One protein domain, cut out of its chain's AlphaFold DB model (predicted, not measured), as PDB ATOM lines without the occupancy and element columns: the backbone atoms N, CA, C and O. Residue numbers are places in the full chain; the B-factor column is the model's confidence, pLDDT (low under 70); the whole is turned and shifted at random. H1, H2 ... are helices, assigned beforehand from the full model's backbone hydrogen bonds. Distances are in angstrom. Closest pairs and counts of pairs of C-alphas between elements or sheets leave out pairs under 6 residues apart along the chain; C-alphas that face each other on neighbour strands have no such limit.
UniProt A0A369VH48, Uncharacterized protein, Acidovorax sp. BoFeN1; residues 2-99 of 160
ATOM      1  N   GLU A   2     -29.964 -45.603  -1.776       75.06
ATOM      2  CA  GLU A   2     -28.994 -44.526  -2.069       75.06
ATOM      3  C   GLU A   2     -28.099 -44.136  -0.881       75.06
ATOM      4  O   GLU A   2     -26.889 -44.037  -1.053       75.06
ATOM      5  N   GLU A   3     -28.640 -44.015   0.336       83.06
ATOM      6  CA  GLU A   3     -27.842 -43.661   1.528       83.06
ATOM      7  C   GLU A   3     -26.747 -44.686   1.863       83.06
ATOM      8  O   GLU A   3     -25.645 -44.317   2.265       83.06
ATOM      9  N   ALA A   4     -27.026 -45.979   1.661       83.75
ATOM     10  CA  ALA A   4     -26.057 -47.050   1.890       83.75
ATOM     11  C   ALA A   4     -24.936 -47.029   0.838       83.75
ATOM     12  O   ALA A   4     -23.770 -47.228   1.169       83.75
ATOM     13  N   ILE A   5     -25.277 -46.730  -0.420       88.56
ATOM     14  CA  ILE A   5     -24.300 -46.570  -1.504       88.56
ATOM     15  C   ILE A   5     -23.395 -45.364  -1.224       88.56
ATOM     16  O   ILE A   5     -22.178 -45.463  -1.377       88.56
ATOM     17  N   GLU A   6     -23.966 -44.244  -0.778       88.81
ATOM     18  CA  GLU A   6     -23.206 -43.035  -0.451       88.81
ATOM     19  C   GLU A   6     -22.299 -43.234   0.771       88.81
ATOM     20  O   GLU A   6     -21.141 -42.812   0.779       88.81
ATOM     21  N   TYR A   7     -22.780 -43.965   1.781       90.25
ATOM     22  CA  TYR A   7     -21.976 -44.382   2.926       90.25
ATOM     23  C   TYR A   7     -20.769 -45.234   2.501       90.25
ATOM     24  O   TYR A   7     -19.638 -44.928   2.882       90.25
ATOM     25  N   CYS A   8     -20.977 -46.251   1.656       90.94
ATOM     26  CA  CYS A   8     -19.893 -47.092   1.143       90.94
ATOM     27  C   CYS A   8     -18.868 -46.298   0.321       90.94
ATOM     28  O   CYS A   8     -17.667 -46.520   0.472       90.94
ATOM     29  N   LYS A   9     -19.312 -45.349  -0.514       91.25
ATOM     30  CA  LYS A   9     -18.411 -44.480  -1.290       91.25
ATOM     31  C   LYS A   9     -17.541 -43.606  -0.394       91.25
ATOM     32  O   LYS A   9     -16.343 -43.488  -0.648       91.25
ATOM     33  N   ARG A  10     -18.114 -43.033   0.668       89.69
ATOM     34  CA  ARG A  10     -17.354 -42.248   1.649       89.69
ATOM     35  C   ARG A  10     -16.307 -43.104   2.354       89.69
ATOM     36  O   ARG A  10     -15.143 -42.731   2.363       89.69
ATOM     37  N   MET A  11     -16.689 -44.284   2.845       89.62
ATOM     38  CA  MET A  11     -15.732 -45.207   3.467       89.62
ATOM     39  C   MET A  11     -14.605 -45.608   2.513       89.62
ATOM     40  O   MET A  11     -13.449 -45.671   2.919       89.62
ATOM     41  N   GLN A  12     -14.924 -45.861   1.242       91.12
ATOM     42  CA  GLN A  12     -13.921 -46.184   0.230       91.12
ATOM     43  C   GLN A  12     -12.958 -45.016  -0.005       91.12
ATOM     44  O   GLN A  12     -11.751 -45.230  -0.112       91.12
ATOM     45  N   HIS A  13     -13.481 -43.792  -0.090       87.12
ATOM     46  CA  HIS A  13     -12.671 -42.591  -0.245       87.12
ATOM     47  C   HIS A  13     -11.741 -42.386   0.957       87.12
ATOM     48  O   HIS A  13     -10.542 -42.174   0.774       87.12
ATOM     49  N   ASP A  14     -12.269 -42.515   2.173       82.88
ATOM     50  CA  ASP A  14     -11.498 -42.364   3.405       82.88
ATOM     51  C   ASP A  14     -10.408 -43.438   3.493       82.88
ATOM     52  O   ASP A  14      -9.239 -43.119   3.706       82.88
ATOM     53  N   TRP A  15     -10.743 -44.697   3.197       84.75
ATOM     54  CA  TRP A  15      -9.771 -45.787   3.124       84.75
ATOM     55  C   TRP A  15      -8.634 -45.486   2.140       84.75
ATOM     56  O   TRP A  15      -7.461 -45.553   2.496       84.75
ATOM     57  N   GLN A  16      -8.967 -45.087   0.910       85.94
ATOM     58  CA  GLN A  16      -7.968 -44.731  -0.101       85.94
ATOM     59  C   GLN A  16      -7.107 -43.540   0.325       85.94
ATOM     60  O   GLN A  16      -5.918 -43.497   0.002       85.94
ATOM     61  N   TYR A  17      -7.694 -42.571   1.024       82.44
ATOM     62  CA  TYR A  17      -6.967 -41.436   1.566       82.44
ATOM     63  C   TYR A  17      -5.946 -41.891   2.613       82.44
ATOM     64  O   TYR A  17      -4.772 -41.556   2.464       82.44
ATOM     65  N   HIS A  18      -6.353 -42.707   3.592       79.44
ATOM     66  CA  HIS A  18      -5.463 -43.260   4.620       79.44
ATOM     67  C   HIS A  18      -4.323 -44.087   4.006       79.44
ATOM     68  O   HIS A  18      -3.157 -43.749   4.207       79.44
ATOM     69  N   THR A  19      -4.634 -45.051   3.133       82.75
ATOM     70  CA  THR A  19      -3.616 -45.908   2.496       82.75
ATOM     71  C   THR A  19      -2.586 -45.110   1.689       82.75
ATOM     72  O   THR A  19      -1.412 -45.473   1.624       82.75
ATOM     73  N   ARG A  20      -2.987 -43.993   1.065       83.88
ATOM     74  CA  ARG A  20      -2.043 -43.116   0.354       83.88
ATOM     75  C   ARG A  20      -1.069 -42.423   1.299       83.88
ATOM     76  O   ARG A  20       0.078 -42.219   0.912       83.88
ATOM     77  N   GLN A  21      -1.505 -42.060   2.503       81.19
ATOM     78  CA  GLN A  21      -0.632 -41.426   3.491       81.19
ATOM     79  C   GLN A  21       0.383 -42.413   4.073       81.19
ATOM     80  O   GLN A  21       1.525 -42.032   4.335       81.19
ATOM     81  N   ASP A  22       0.009 -43.684   4.207       85.44
ATOM     82  CA  ASP A  22       0.879 -44.727   4.761       85.44
ATOM     83  C   ASP A  22       2.126 -44.969   3.896       85.44
ATOM     84  O   ASP A  22       3.200 -45.299   4.407       85.44
ATOM     85  N   LEU A  23       2.054 -44.665   2.592       85.50
ATOM     86  CA  LEU A  23       3.206 -44.690   1.682       85.50
ATOM     87  C   LEU A  23       4.360 -43.785   2.145       85.50
ATOM     88  O   LEU A  23       5.525 -44.065   1.850       85.50
ATOM     89  N   HIS A  24       4.076 -42.712   2.890       87.88
ATOM     90  CA  HIS A  24       5.114 -41.844   3.452       87.88
ATOM     91  C   HIS A  24       5.938 -42.532   4.549       87.88
ATOM     92  O   HIS A  24       7.073 -42.124   4.816       87.88
ATOM     93  N   LEU A  25       5.393 -43.591   5.146       88.94
ATOM     94  CA  LEU A  25       5.978 -44.349   6.248       88.94
ATOM     95  C   LEU A  25       6.443 -45.748   5.814       88.94
ATOM     96  O   LEU A  25       7.233 -46.361   6.524       88.94
ATOM     97  N   ALA A  26       6.065 -46.209   4.618       89.88
ATOM     98  CA  ALA A  26       6.412 -47.527   4.074       89.88
ATOM     99  C   ALA A  26       7.921 -47.847   4.062       89.88
ATOM    100  O   ALA A  26       8.329 -48.999   4.162       89.88
ATOM    101  N   TRP A  27       8.795 -46.836   3.987       90.75
ATOM    102  CA  TRP A  27      10.252 -47.050   4.012       90.75
ATOM    103  C   TRP A  27      10.780 -47.616   5.347       90.75
ATOM    104  O   TRP A  27      11.931 -48.066   5.399       90.75
ATOM    105  N   LEU A  28       9.963 -47.569   6.405       90.50
ATOM    106  CA  LEU A  28      10.239 -48.107   7.740       90.50
ATOM    107  C   LEU A  28       9.955 -49.612   7.860       90.50
ATOM    108  O   LEU A  28      10.274 -50.185   8.899       90.50
ATOM    109  N   ASP A  29       9.389 -50.239   6.827       90.88
ATOM    110  CA  ASP A  29       9.040 -51.670   6.812       90.88
ATOM    111  C   ASP A  29       9.863 -52.509   5.820       90.88
ATOM    112  O   ASP A  29       9.578 -53.668   5.549       90.88
ATOM    113  N   ASP A  30      10.907 -51.912   5.256       85.62
ATOM    114  CA  ASP A  30      11.835 -52.588   4.346       85.62
ATOM    115  C   ASP A  30      13.008 -53.226   5.132       85.62
ATOM    116  O   ASP A  30      12.977 -53.293   6.359       85.62
ATOM    117  N   ALA A  31      14.089 -53.648   4.470       82.06
ATOM    118  CA  ALA A  31      15.300 -54.161   5.115       82.06
ATOM    119  C   ALA A  31      15.751 -53.294   6.312       82.06
ATOM    120  O   ALA A  31      15.686 -52.060   6.258       82.06
ATOM    121  N   ASP A  32      16.196 -53.942   7.395       87.31
ATOM    122  CA  ASP A  32      16.511 -53.310   8.688       87.31
ATOM    123  C   ASP A  32      15.320 -52.579   9.355       87.31
ATOM    124  O   ASP A  32      15.512 -51.582  10.058       87.31
ATOM    125  N   ALA A  33      14.091 -53.065   9.149       89.25
ATOM    126  CA  ALA A  33      12.856 -52.456   9.651       89.25
ATOM    127  C   ALA A  33      12.903 -52.111  11.152       89.25
ATOM    128  O   ALA A  33      12.545 -51.004  11.549       89.25
ATOM    129  N   GLU A  34      13.413 -53.024  11.982       89.12
ATOM    130  CA  GLU A  34      13.576 -52.823  13.428       89.12
ATOM    131  C   GLU A  34      14.464 -51.604  13.734       89.12
ATOM    132  O   GLU A  34      14.012 -50.639  14.344       89.12
ATOM    133  N   LYS A  35      15.684 -51.559  13.181       90.19
ATOM    134  CA  LYS A  35      16.614 -50.430  13.373       90.19
ATOM    135  C   LYS A  35      16.037 -49.108  12.869       90.19
ATOM    136  O   LYS A  35      16.296 -48.051  13.451       90.19
ATOM    137  N   LYS A  36      15.290 -49.142  11.761       91.94
ATOM    138  CA  LYS A  36      14.634 -47.959  11.194       91.94
ATOM    139  C   LYS A  36      13.519 -47.454  12.105       91.94
ATOM    140  O   LYS A  36      13.445 -46.244  12.318       91.94
ATOM    141  N   ARG A  37      12.691 -48.344  12.666       92.38
ATOM    142  CA  ARG A  37      11.647 -47.994  13.643       92.38
ATOM    143  C   ARG A  37      12.251 -47.433  14.926       92.38
ATOM    144  O   ARG A  37      11.808 -46.378  15.376       92.38
ATOM    145  N   ASP A  38      13.315 -48.044  15.436       92.25
ATOM    146  CA  ASP A  38      14.046 -47.560  16.611       92.25
ATOM    147  C   ASP A  38      14.601 -46.155  16.395       92.25
ATOM    148  O   ASP A  38      14.409 -45.246  17.210       92.25
ATOM    149  N   PHE A  39      15.255 -45.950  15.251       93.75
ATOM    150  CA  PHE A  39      15.742 -44.640  14.858       93.75
ATOM    151  C   PHE A  39      14.604 -43.630  14.735       93.75
ATOM    152  O   PHE A  39      14.727 -42.513  15.233       93.75
ATOM    153  N   PHE A  40      13.513 -44.002  14.069       93.25
ATOM    154  CA  PHE A  40      12.388 -43.113  13.822       93.25
ATOM    155  C   PHE A  40      11.710 -42.686  15.126       93.25
ATOM    156  O   PHE A  40      11.422 -41.504  15.307       93.25
ATOM    157  N   TRP A  41      11.546 -43.608  16.075       92.69
ATOM    158  CA  TRP A  41      11.040 -43.318  17.411       92.69
ATOM    159  C   TRP A  41      11.957 -42.368  18.191       92.69
ATOM    160  O   TRP A  41      11.494 -41.377  18.759       92.69
ATOM    161  N   GLY A  42      13.269 -42.621  18.177       92.31
ATOM    162  CA  GLY A  42      14.254 -41.720  18.779       92.31
ATOM    163  C   GLY A  42      14.259 -40.334  18.123       92.31
ATOM    164  O   GLY A  42      14.341 -39.315  18.809       92.31
ATOM    165  N   TRP A  43      14.109 -40.285  16.802       94.31
ATOM    166  CA  TRP A  43      14.017 -39.043  16.043       94.31
ATOM    167  C   TRP A  43      12.742 -38.257  16.389       94.31
ATOM    168  O   TRP A  43      12.833 -37.057  16.649       94.31
ATOM    169  N   LEU A  44      11.584 -38.918  16.497       91.62
ATOM    170  CA  LEU A  44      10.330 -38.298  16.943       91.62
ATOM    171  C   LEU A  44      10.469 -37.706  18.349       91.62
ATOM    172  O   LEU A  44      10.168 -36.528  18.537       91.62
ATOM    173  N   LYS A  45      11.014 -38.482  19.297       90.88
ATOM    174  CA  LYS A  45      11.321 -38.025  20.665       90.88
ATOM    175  C   LYS A  45      12.192 -36.774  20.680       90.88
ATOM    176  O   LYS A  45      11.956 -35.873  21.477       90.88
ATOM    177  N   SER A  46      13.204 -36.729  19.812       88.81
ATOM    178  CA  SER A  46      14.135 -35.599  19.728       88.81
ATOM    179  C   SER A  46      13.518 -34.341  19.117       88.81
ATOM    180  O   SER A  46      13.983 -33.241  19.399       88.81
ATOM    181  N   ARG A  47      12.485 -34.495  18.277       87.38
ATOM    182  CA  ARG A  47      11.812 -33.381  17.606       87.38
ATOM    183  C   ARG A  47      10.754 -32.745  18.495       87.38
ATOM    184  O   ARG A  47      10.720 -31.527  18.613       87.38
ATOM    185  N   ASP A  48       9.895 -33.570  19.079       84.56
ATOM    186  CA  ASP A  48       8.865 -33.125  20.007       84.56
ATOM    187  C   ASP A  48       8.522 -34.256  20.980       84.56
ATOM    188  O   ASP A  48       7.867 -35.247  20.643       84.56
ATOM    189  N   TYR A  49       8.967 -34.081  22.222       83.31
ATOM    190  CA  TYR A  49       8.723 -35.028  23.299       83.31
ATOM    191  C   TYR A  49       7.224 -35.269  23.536       83.31
ATOM    192  O   TYR A  49       6.837 -36.404  23.832       83.31
ATOM    193  N   LEU A  50       6.370 -34.255  23.347       85.06
ATOM    194  CA  LEU A  50       4.926 -34.349  23.585       85.06
ATOM    195  C   LEU A  50       4.241 -35.342  22.639       85.06
ATOM    196  O   LEU A  50       3.257 -35.974  23.020       85.06
ATOM    197  N   LEU A  51       4.783 -35.551  21.436       83.38
ATOM    198  CA  LEU A  51       4.247 -36.539  20.493       83.38
ATOM    199  C   LEU A  51       4.390 -37.971  21.022       83.38
ATOM    200  O   LEU A  51       3.526 -38.817  20.787       83.38
ATOM    201  N   THR A  52       5.458 -38.226  21.771       85.19
ATOM    202  CA  THR A  52       5.830 -39.558  22.273       85.19
ATOM    203  C   THR A  52       5.537 -39.754  23.760       85.19
ATOM    204  O   THR A  52       5.709 -40.852  24.290       85.19
ATOM    205  N   HIS A  53       5.102 -38.700  24.452       84.00
ATOM    206  CA  HIS A  53       4.849 -38.747  25.883       84.00
ATOM    207  C   HIS A  53       3.704 -39.716  26.208       84.00
ATOM    208  O   HIS A  53       2.619 -39.629  25.635       84.00
ATOM    209  N   GLY A  54       3.962 -40.658  27.121       80.31
ATOM    210  CA  GLY A  54       2.991 -41.685  27.516       80.31
ATOM    211  C   GLY A  54       2.696 -42.739  26.440       80.31
ATOM    212  O   GLY A  54       1.754 -43.507  26.603       80.31
ATOM    213  N   GLN A  55       3.468 -42.778  25.352       84.75
ATOM    214  CA  GLN A  55       3.312 -43.739  24.260       84.75
ATOM    215  C   GLN A  55       4.497 -44.717  24.254       84.75
ATOM    216  O   GLN A  55       5.630 -44.337  24.568       84.75
ATOM    217  N   SER A  56       4.246 -45.982  23.915       83.62
ATOM    218  CA  SER A  56       5.300 -46.981  23.719       83.62
ATOM    219  C   SER A  56       5.897 -46.880  22.318       83.62
ATOM    220  O   SER A  56       5.281 -46.365  21.388       83.62
ATOM    221  N   GLN A  57       7.122 -47.383  22.180       86.81
ATOM    222  CA  GLN A  57       7.768 -47.537  20.884       86.81
ATOM    223  C   GLN A  57       7.013 -48.540  20.011       86.81
ATOM    224  O   GLN A  57       6.469 -49.511  20.531       86.81
ATOM    225  N   PHE A  58       7.031 -48.312  18.697       88.75
ATOM    226  CA  PHE A  58       6.420 -49.212  17.719       88.75
ATOM    227  C   PHE A  58       7.233 -50.505  17.596       88.75
ATOM    228  O   PHE A  58       8.417 -50.459  17.252       88.75
ATOM    229  N   LEU A  59       6.592 -51.646  17.826       86.06
ATOM    230  CA  LEU A  59       7.168 -52.980  17.650       86.06
ATOM    231  C   LEU A  59       6.946 -53.505  16.225       86.06
ATOM    232  O   LEU A  59       7.776 -54.246  15.695       86.06
ATOM    233  N   SER A  60       5.871 -53.064  15.569       89.38
ATOM    234  CA  SER A  60       5.515 -53.435  14.197       89.38
ATOM    235  C   SER A  60       5.264 -52.209  13.311       89.38
ATOM    236  O   SER A  60       5.154 -51.075  13.786       89.38
ATOM    237  N   HIS A  61       5.194 -52.426  11.995       88.69
ATOM    238  CA  HIS A  61       4.791 -51.371  11.067       88.69
ATOM    239  C   HIS A  61       3.321 -50.974  11.254       88.69
ATOM    240  O   HIS A  61       3.002 -49.792  11.202       88.69
ATOM    241  N   GLU A  62       2.446 -51.931  11.567       89.19
ATOM    242  CA  GLU A  62       1.029 -51.669  11.842       89.19
ATOM    243  C   GLU A  62       0.838 -50.751  13.053       89.19
ATOM    244  O   GLU A  62       0.101 -49.773  12.969       89.19
ATOM    245  N   GLU A  63       1.555 -50.990  14.156       90.31
ATOM    246  CA  GLU A  63       1.508 -50.118  15.340       90.31
ATOM    247  C   GLU A  63       1.937 -48.682  15.021       90.31
ATOM    248  O   GLU A  63       1.382 -47.721  15.558       90.31
ATOM    249  N   LEU A  64       2.910 -48.532  14.120       90.94
ATOM    250  CA  LEU A  64       3.345 -47.231  13.640       90.94
ATOM    251  C   LEU A  64       2.236 -46.534  12.844       90.94
ATOM    252  O   LEU A  64       1.979 -45.355  13.082       90.94
ATOM    253  N   LEU A  65       1.565 -47.235  11.925       89.81
ATOM    254  CA  LEU A  65       0.454 -46.658  11.158       89.81
ATOM    255  C   LEU A  65      -0.703 -46.253  12.085       89.81
ATOM    256  O   LEU A  65      -1.158 -45.110  12.026       89.81
ATOM    257  N   ILE A  66      -1.068 -47.124  13.034       88.06
ATOM    258  CA  ILE A  66      -2.101 -46.865  14.051       88.06
ATOM    259  C   ILE A  66      -1.769 -45.617  14.881       88.06
ATOM    260  O   ILE A  66      -2.644 -44.794  15.152       88.06
ATOM    261  N   PHE A  67      -0.506 -45.432  15.272       88.31
ATOM    262  CA  PHE A  67      -0.081 -44.232  15.995       88.31
ATOM    263  C   PHE A  67      -0.306 -42.954  15.180       88.31
ATOM    264  O   PHE A  67      -0.734 -41.935  15.727       88.31
ATOM    265  N   PHE A  68      -0.035 -42.997  13.875       86.31
ATOM    266  CA  PHE A  68      -0.208 -41.849  12.991       86.31
ATOM    267  C   PHE A  68      -1.663 -41.610  12.583       86.31
ATOM    268  O   PHE A  68      -1.992 -40.491  12.206       86.31
ATOM    269  N   ASP A  69      -2.551 -42.591  12.695       84.25
ATOM    270  CA  ASP A  69      -3.991 -42.399  12.468       84.25
ATOM    271  C   ASP A  69      -4.707 -41.635  13.592       84.25
ATOM    272  O   ASP A  69      -5.874 -41.266  13.458       84.25
ATOM    273  N   GLN A  70      -4.009 -41.317  14.684       80.62
ATOM    274  CA  GLN A  70      -4.529 -40.432  15.722       80.62
ATOM    275  C   GLN A  70      -4.815 -39.026  15.164       80.62
ATOM    276  O   GLN A  70      -4.007 -38.447  14.440       80.62
ATOM    277  N   THR A  71      -5.926 -38.417  15.597       63.91
ATOM    278  CA  THR A  71      -6.448 -37.119  15.105       63.91
ATOM    279  C   THR A  71      -5.476 -35.940  15.206       63.91
ATOM    280  O   THR A  71      -5.666 -34.920  14.547       63.91
ATOM    281  N   ARG A  72      -4.419 -36.071  16.013       79.12
ATOM    282  CA  ARG A  72      -3.353 -35.072  16.164       79.12
ATOM    283  C   ARG A  72      -2.367 -35.016  14.991       79.12
ATOM    284  O   ARG A  72      -1.607 -34.056  14.905       79.12
ATOM    285  N   PHE A  73      -2.361 -36.004  14.096       83.00
ATOM    286  CA  PHE A  73      -1.481 -36.026  12.930       83.00
ATOM    287  C   PHE A  73      -2.270 -35.755  11.650       83.00
ATOM    288  O   PHE A  73      -3.044 -36.586  11.179       83.00
ATOM    289  N   SER A  74      -2.040 -34.592  11.044       84.81
ATOM    290  CA  SER A  74      -2.534 -34.323   9.695       84.81
ATOM    291  C   SER A  74      -1.765 -35.151   8.660       84.81
ATOM    292  O   SER A  74      -0.608 -35.520   8.869       84.81
ATOM    293  N   ALA A  75      -2.365 -35.368   7.489       82.31
ATOM    294  CA  ALA A  75      -1.679 -35.947   6.331       82.31
ATOM    295  C   ALA A  75      -0.355 -35.226   6.010       82.31
ATOM    296  O   ALA A  75       0.683 -35.853   5.815       82.31
ATOM    297  N   THR A  76      -0.365 -33.892   6.069       85.75
ATOM    298  CA  THR A  76       0.838 -33.074   5.880       85.75
ATOM    299  C   THR A  76       1.906 -33.346   6.939       85.75
ATOM    300  O   THR A  76       3.088 -33.396   6.608       85.75
ATOM    301  N   ALA A  77       1.522 -33.577   8.199       86.25
ATOM    302  CA  ALA A  77       2.464 -33.939   9.252       86.25
ATOM    303  C   ALA A  77       3.085 -35.320   8.997       86.25
ATOM    304  O   ALA A  77       4.305 -35.452   9.082       86.25
ATOM    305  N   LYS A  78       2.279 -36.323   8.610       87.88
ATOM    306  CA  LYS A  78       2.772 -37.664   8.235       87.88
ATOM    307  C   LYS A  78       3.810 -37.580   7.111       87.88
ATOM    308  O   LYS A  78       4.894 -38.156   7.219       87.88
ATOM    309  N   GLU A  79       3.515 -36.811   6.066       90.12
ATOM    310  CA  GLU A  79       4.417 -36.600   4.932       90.12
ATOM    311  C   GLU A  79       5.730 -35.920   5.352       90.12
ATOM    312  O   GLU A  79       6.818 -36.399   5.013       90.12
ATOM    313  N   VAL A  80       5.641 -34.813   6.096       91.44
ATOM    314  CA  VAL A  80       6.810 -34.055   6.569       91.44
ATOM    315  C   VAL A  80       7.688 -34.930   7.457       91.44
ATOM    316  O   VAL A  80       8.904 -34.994   7.251       91.44
ATOM    317  N   PHE A  81       7.092 -35.657   8.401       91.19
ATOM    318  CA  PHE A  81       7.839 -36.517   9.310       91.19
ATOM    319  C   PHE A  81       8.506 -37.680   8.589       91.19
ATOM    320  O   PHE A  81       9.703 -37.907   8.781       91.19
ATOM    321  N   GLY A  82       7.776 -38.364   7.705       91.06
ATOM    322  CA  GLY A  82       8.325 -39.440   6.889       91.06
ATOM    323  C   GLY A  82       9.513 -38.968   6.046       91.06
ATOM    324  O   GLY A  82      10.576 -39.593   6.067       91.06
ATOM    325  N   LYS A  83       9.384 -37.829   5.351       92.19
ATOM    326  CA  LYS A  83      10.444 -37.273   4.491       92.19
ATOM    327  C   LYS A  83      11.677 -36.836   5.277       92.19
ATOM    328  O   LYS A  83      12.800 -37.177   4.893       92.19
ATOM    329  N   GLU A  84      11.497 -36.074   6.350       94.19
ATOM    330  CA  GLU A  84      12.622 -35.552   7.123       94.19
ATOM    331  C   GLU A  84      13.379 -36.661   7.851       94.19
ATOM    332  O   GLU A  84      14.610 -36.712   7.779       94.19
ATOM    333  N   ALA A  85      12.668 -37.592   8.486       92.88
ATOM    334  CA  ALA A  85      13.319 -38.696   9.168       92.88
ATOM    335  C   ALA A  85      14.059 -39.611   8.186       92.88
ATOM    336  O   ALA A  85      15.204 -39.982   8.445       92.88
ATOM    337  N   LYS A  86      13.474 -39.896   7.012       93.75
ATOM    338  CA  LYS A  86      14.145 -40.662   5.950       93.75
ATOM    339  C   LYS A  86      15.432 -39.986   5.489       93.75
ATOM    340  O   LYS A  86      16.450 -40.655   5.283       93.75
ATOM    341  N   LYS A  87      15.415 -38.658   5.343       93.88
ATOM    342  CA  LYS A  87      16.601 -37.868   4.990       93.88
ATOM    343  C   LYS A  87      17.684 -37.998   6.063       93.88
ATOM    344  O   LYS A  87      18.827 -38.294   5.717       93.88
ATOM    345  N   THR A  88      17.335 -37.837   7.337       93.62
ATOM    346  CA  THR A  88      18.287 -37.952   8.454       93.62
ATOM    347  C   THR A  88      18.844 -39.368   8.584       93.62
ATOM    348  O   THR A  88      20.058 -39.529   8.705       93.62
ATOM    349  N   TRP A  89      18.002 -40.397   8.463       93.31
ATOM    350  CA  TRP A  89      18.432 -41.798   8.423       93.31
ATOM    351  C   TRP A  89      19.449 -42.038   7.306       93.31
ATOM    352  O   TRP A  89      20.541 -42.547   7.544       93.31
ATOM    353  N   SER A  90      19.135 -41.584   6.091       90.31
ATOM    354  CA  SER A  90      20.014 -41.748   4.929       90.31
ATOM    355  C   SER A  90      21.354 -41.025   5.097       90.31
ATOM    356  O   SER A  90      22.368 -41.460   4.553       90.31
ATOM    357  N   GLN A  91      21.378 -39.902   5.816       90.94
ATOM    358  CA  GLN A  91      22.616 -39.200   6.154       90.94
ATOM    359  C   GLN A  91      23.412 -39.941   7.229       90.94
ATOM    360  O   GLN A  91      24.628 -40.051   7.096       90.94
ATOM    361  N   LYS A  92      22.743 -40.466   8.262       89.69
ATOM    362  CA  LYS A  92      23.367 -41.282   9.310       89.69
ATOM    363  C   LYS A  92      24.033 -42.519   8.708       89.69
ATOM    364  O   LYS A  92      25.228 -42.699   8.899       89.69
ATOM    365  N   GLN A  93      23.301 -43.270   7.888       89.50
ATOM    366  CA  GLN A  93      23.814 -44.438   7.168       89.50
ATOM    367  C   GLN A  93      25.031 -44.094   6.304       89.50
ATOM    368  O   GLN A  93      26.037 -44.796   6.329       89.50
ATOM    369  N   ARG A  94      24.993 -42.966   5.581       85.38
ATOM    370  CA  ARG A  94      26.161 -42.497   4.820       85.38
ATOM    371  C   ARG A  94      27.370 -42.232   5.712       85.38
ATOM    372  O   ARG A  94      28.455 -42.678   5.371       85.38
ATOM    373  N   ARG A  95      27.183 -41.535   6.837       83.88
ATOM    374  CA  ARG A  95      28.269 -41.213   7.777       83.88
ATOM    375  C   ARG A  95      28.868 -42.459   8.422       83.88
ATOM    376  O   ARG A  95      30.083 -42.525   8.561       83.88
ATOM    377  N   GLU A  96      28.033 -43.426   8.792       84.94
ATOM    378  CA  GLU A  96      28.476 -44.714   9.336       84.94
ATOM    379  C   GLU A  96      29.295 -45.486   8.296       84.94
ATOM    380  O   GLU A  96      30.415 -45.896   8.587       84.94
ATOM    381  N   ASN A  97      28.815 -45.562   7.052       79.62
ATOM    382  CA  ASN A  97      29.520 -46.239   5.961       79.62
ATOM    383  C   ASN A  97      30.839 -45.559   5.549       79.62
ATOM    384  O   ASN A  97      31.699 -46.212   4.958       79.62
ATOM    385  N   THR A  98      31.011 -44.261   5.828       78.81
ATOM    386  CA  THR A  98      32.228 -43.504   5.491       78.81
ATOM    387  C   THR A  98      33.173 -43.282   6.668       78.81
ATOM    388  O   THR A  98      34.206 -42.648   6.478       78.81
ATOM    389  N   LYS A  99      32.852 -43.753   7.881       77.38
ATOM    390  CA  LYS A  99      33.635 -43.437   9.090       77.38
ATOM    391  C   LYS A  99      35.114 -43.824   8.957       77.38
ATOM    392  O   LYS A  99      35.971 -43.038   9.345       77.38
TER     393      LYS A  99
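Overview. This is residues 2 to 99 of the 160 residues of an uncharacterized protein of Acidovorax sp. BoFeN1 (UniProt A0A369VH48). A small compact body of H2, H3, H4, loops and part of H5 has two helical arms sticking out at opposite ends: residues 2 to 16 of H1, and residues 90 to 99, mostly H5. The 98 printed residues, all helix in class with five named helices, H1 to H5, are loose, with a radius of gyration of the C-alphas of 16.0 A and spans of 64 by 27 by 22 A.

Along the chain. H5, residues 75 to 97, is 32.9 A long and ends at C-alpha 97 (29.520, -46.239, 5.961). H1, residues 2 to 22, 30.6 A, begins at C-alpha 2 (-28.994, -44.526, -2.069). H2 is residues 33 to 47, 20.7 A; H3 49 to 52; H4 61 to 68.

Arrangement. Residues 85 to 89 of H5 touch H2, closest C-alphas Phe 40 and Ala 85, 6.5 A. H5 and H1 only just touch, with 3 pairs of C-alphas within 8 A, closest Gln 21 and Ala 75, 6.3 A. H3 touches H2 only at the corner, closest C-alphas Lys 45 and Thr 52, 5.9 A. H4 is near H2. In H1, H2, H4 and H5 every O i to N i+4 pair is within hydrogen-bond range; H3 is too short for one.

Size, cuts and confidence. The printed part has no cut and no long link. Residue 71 is under pLDDT 70.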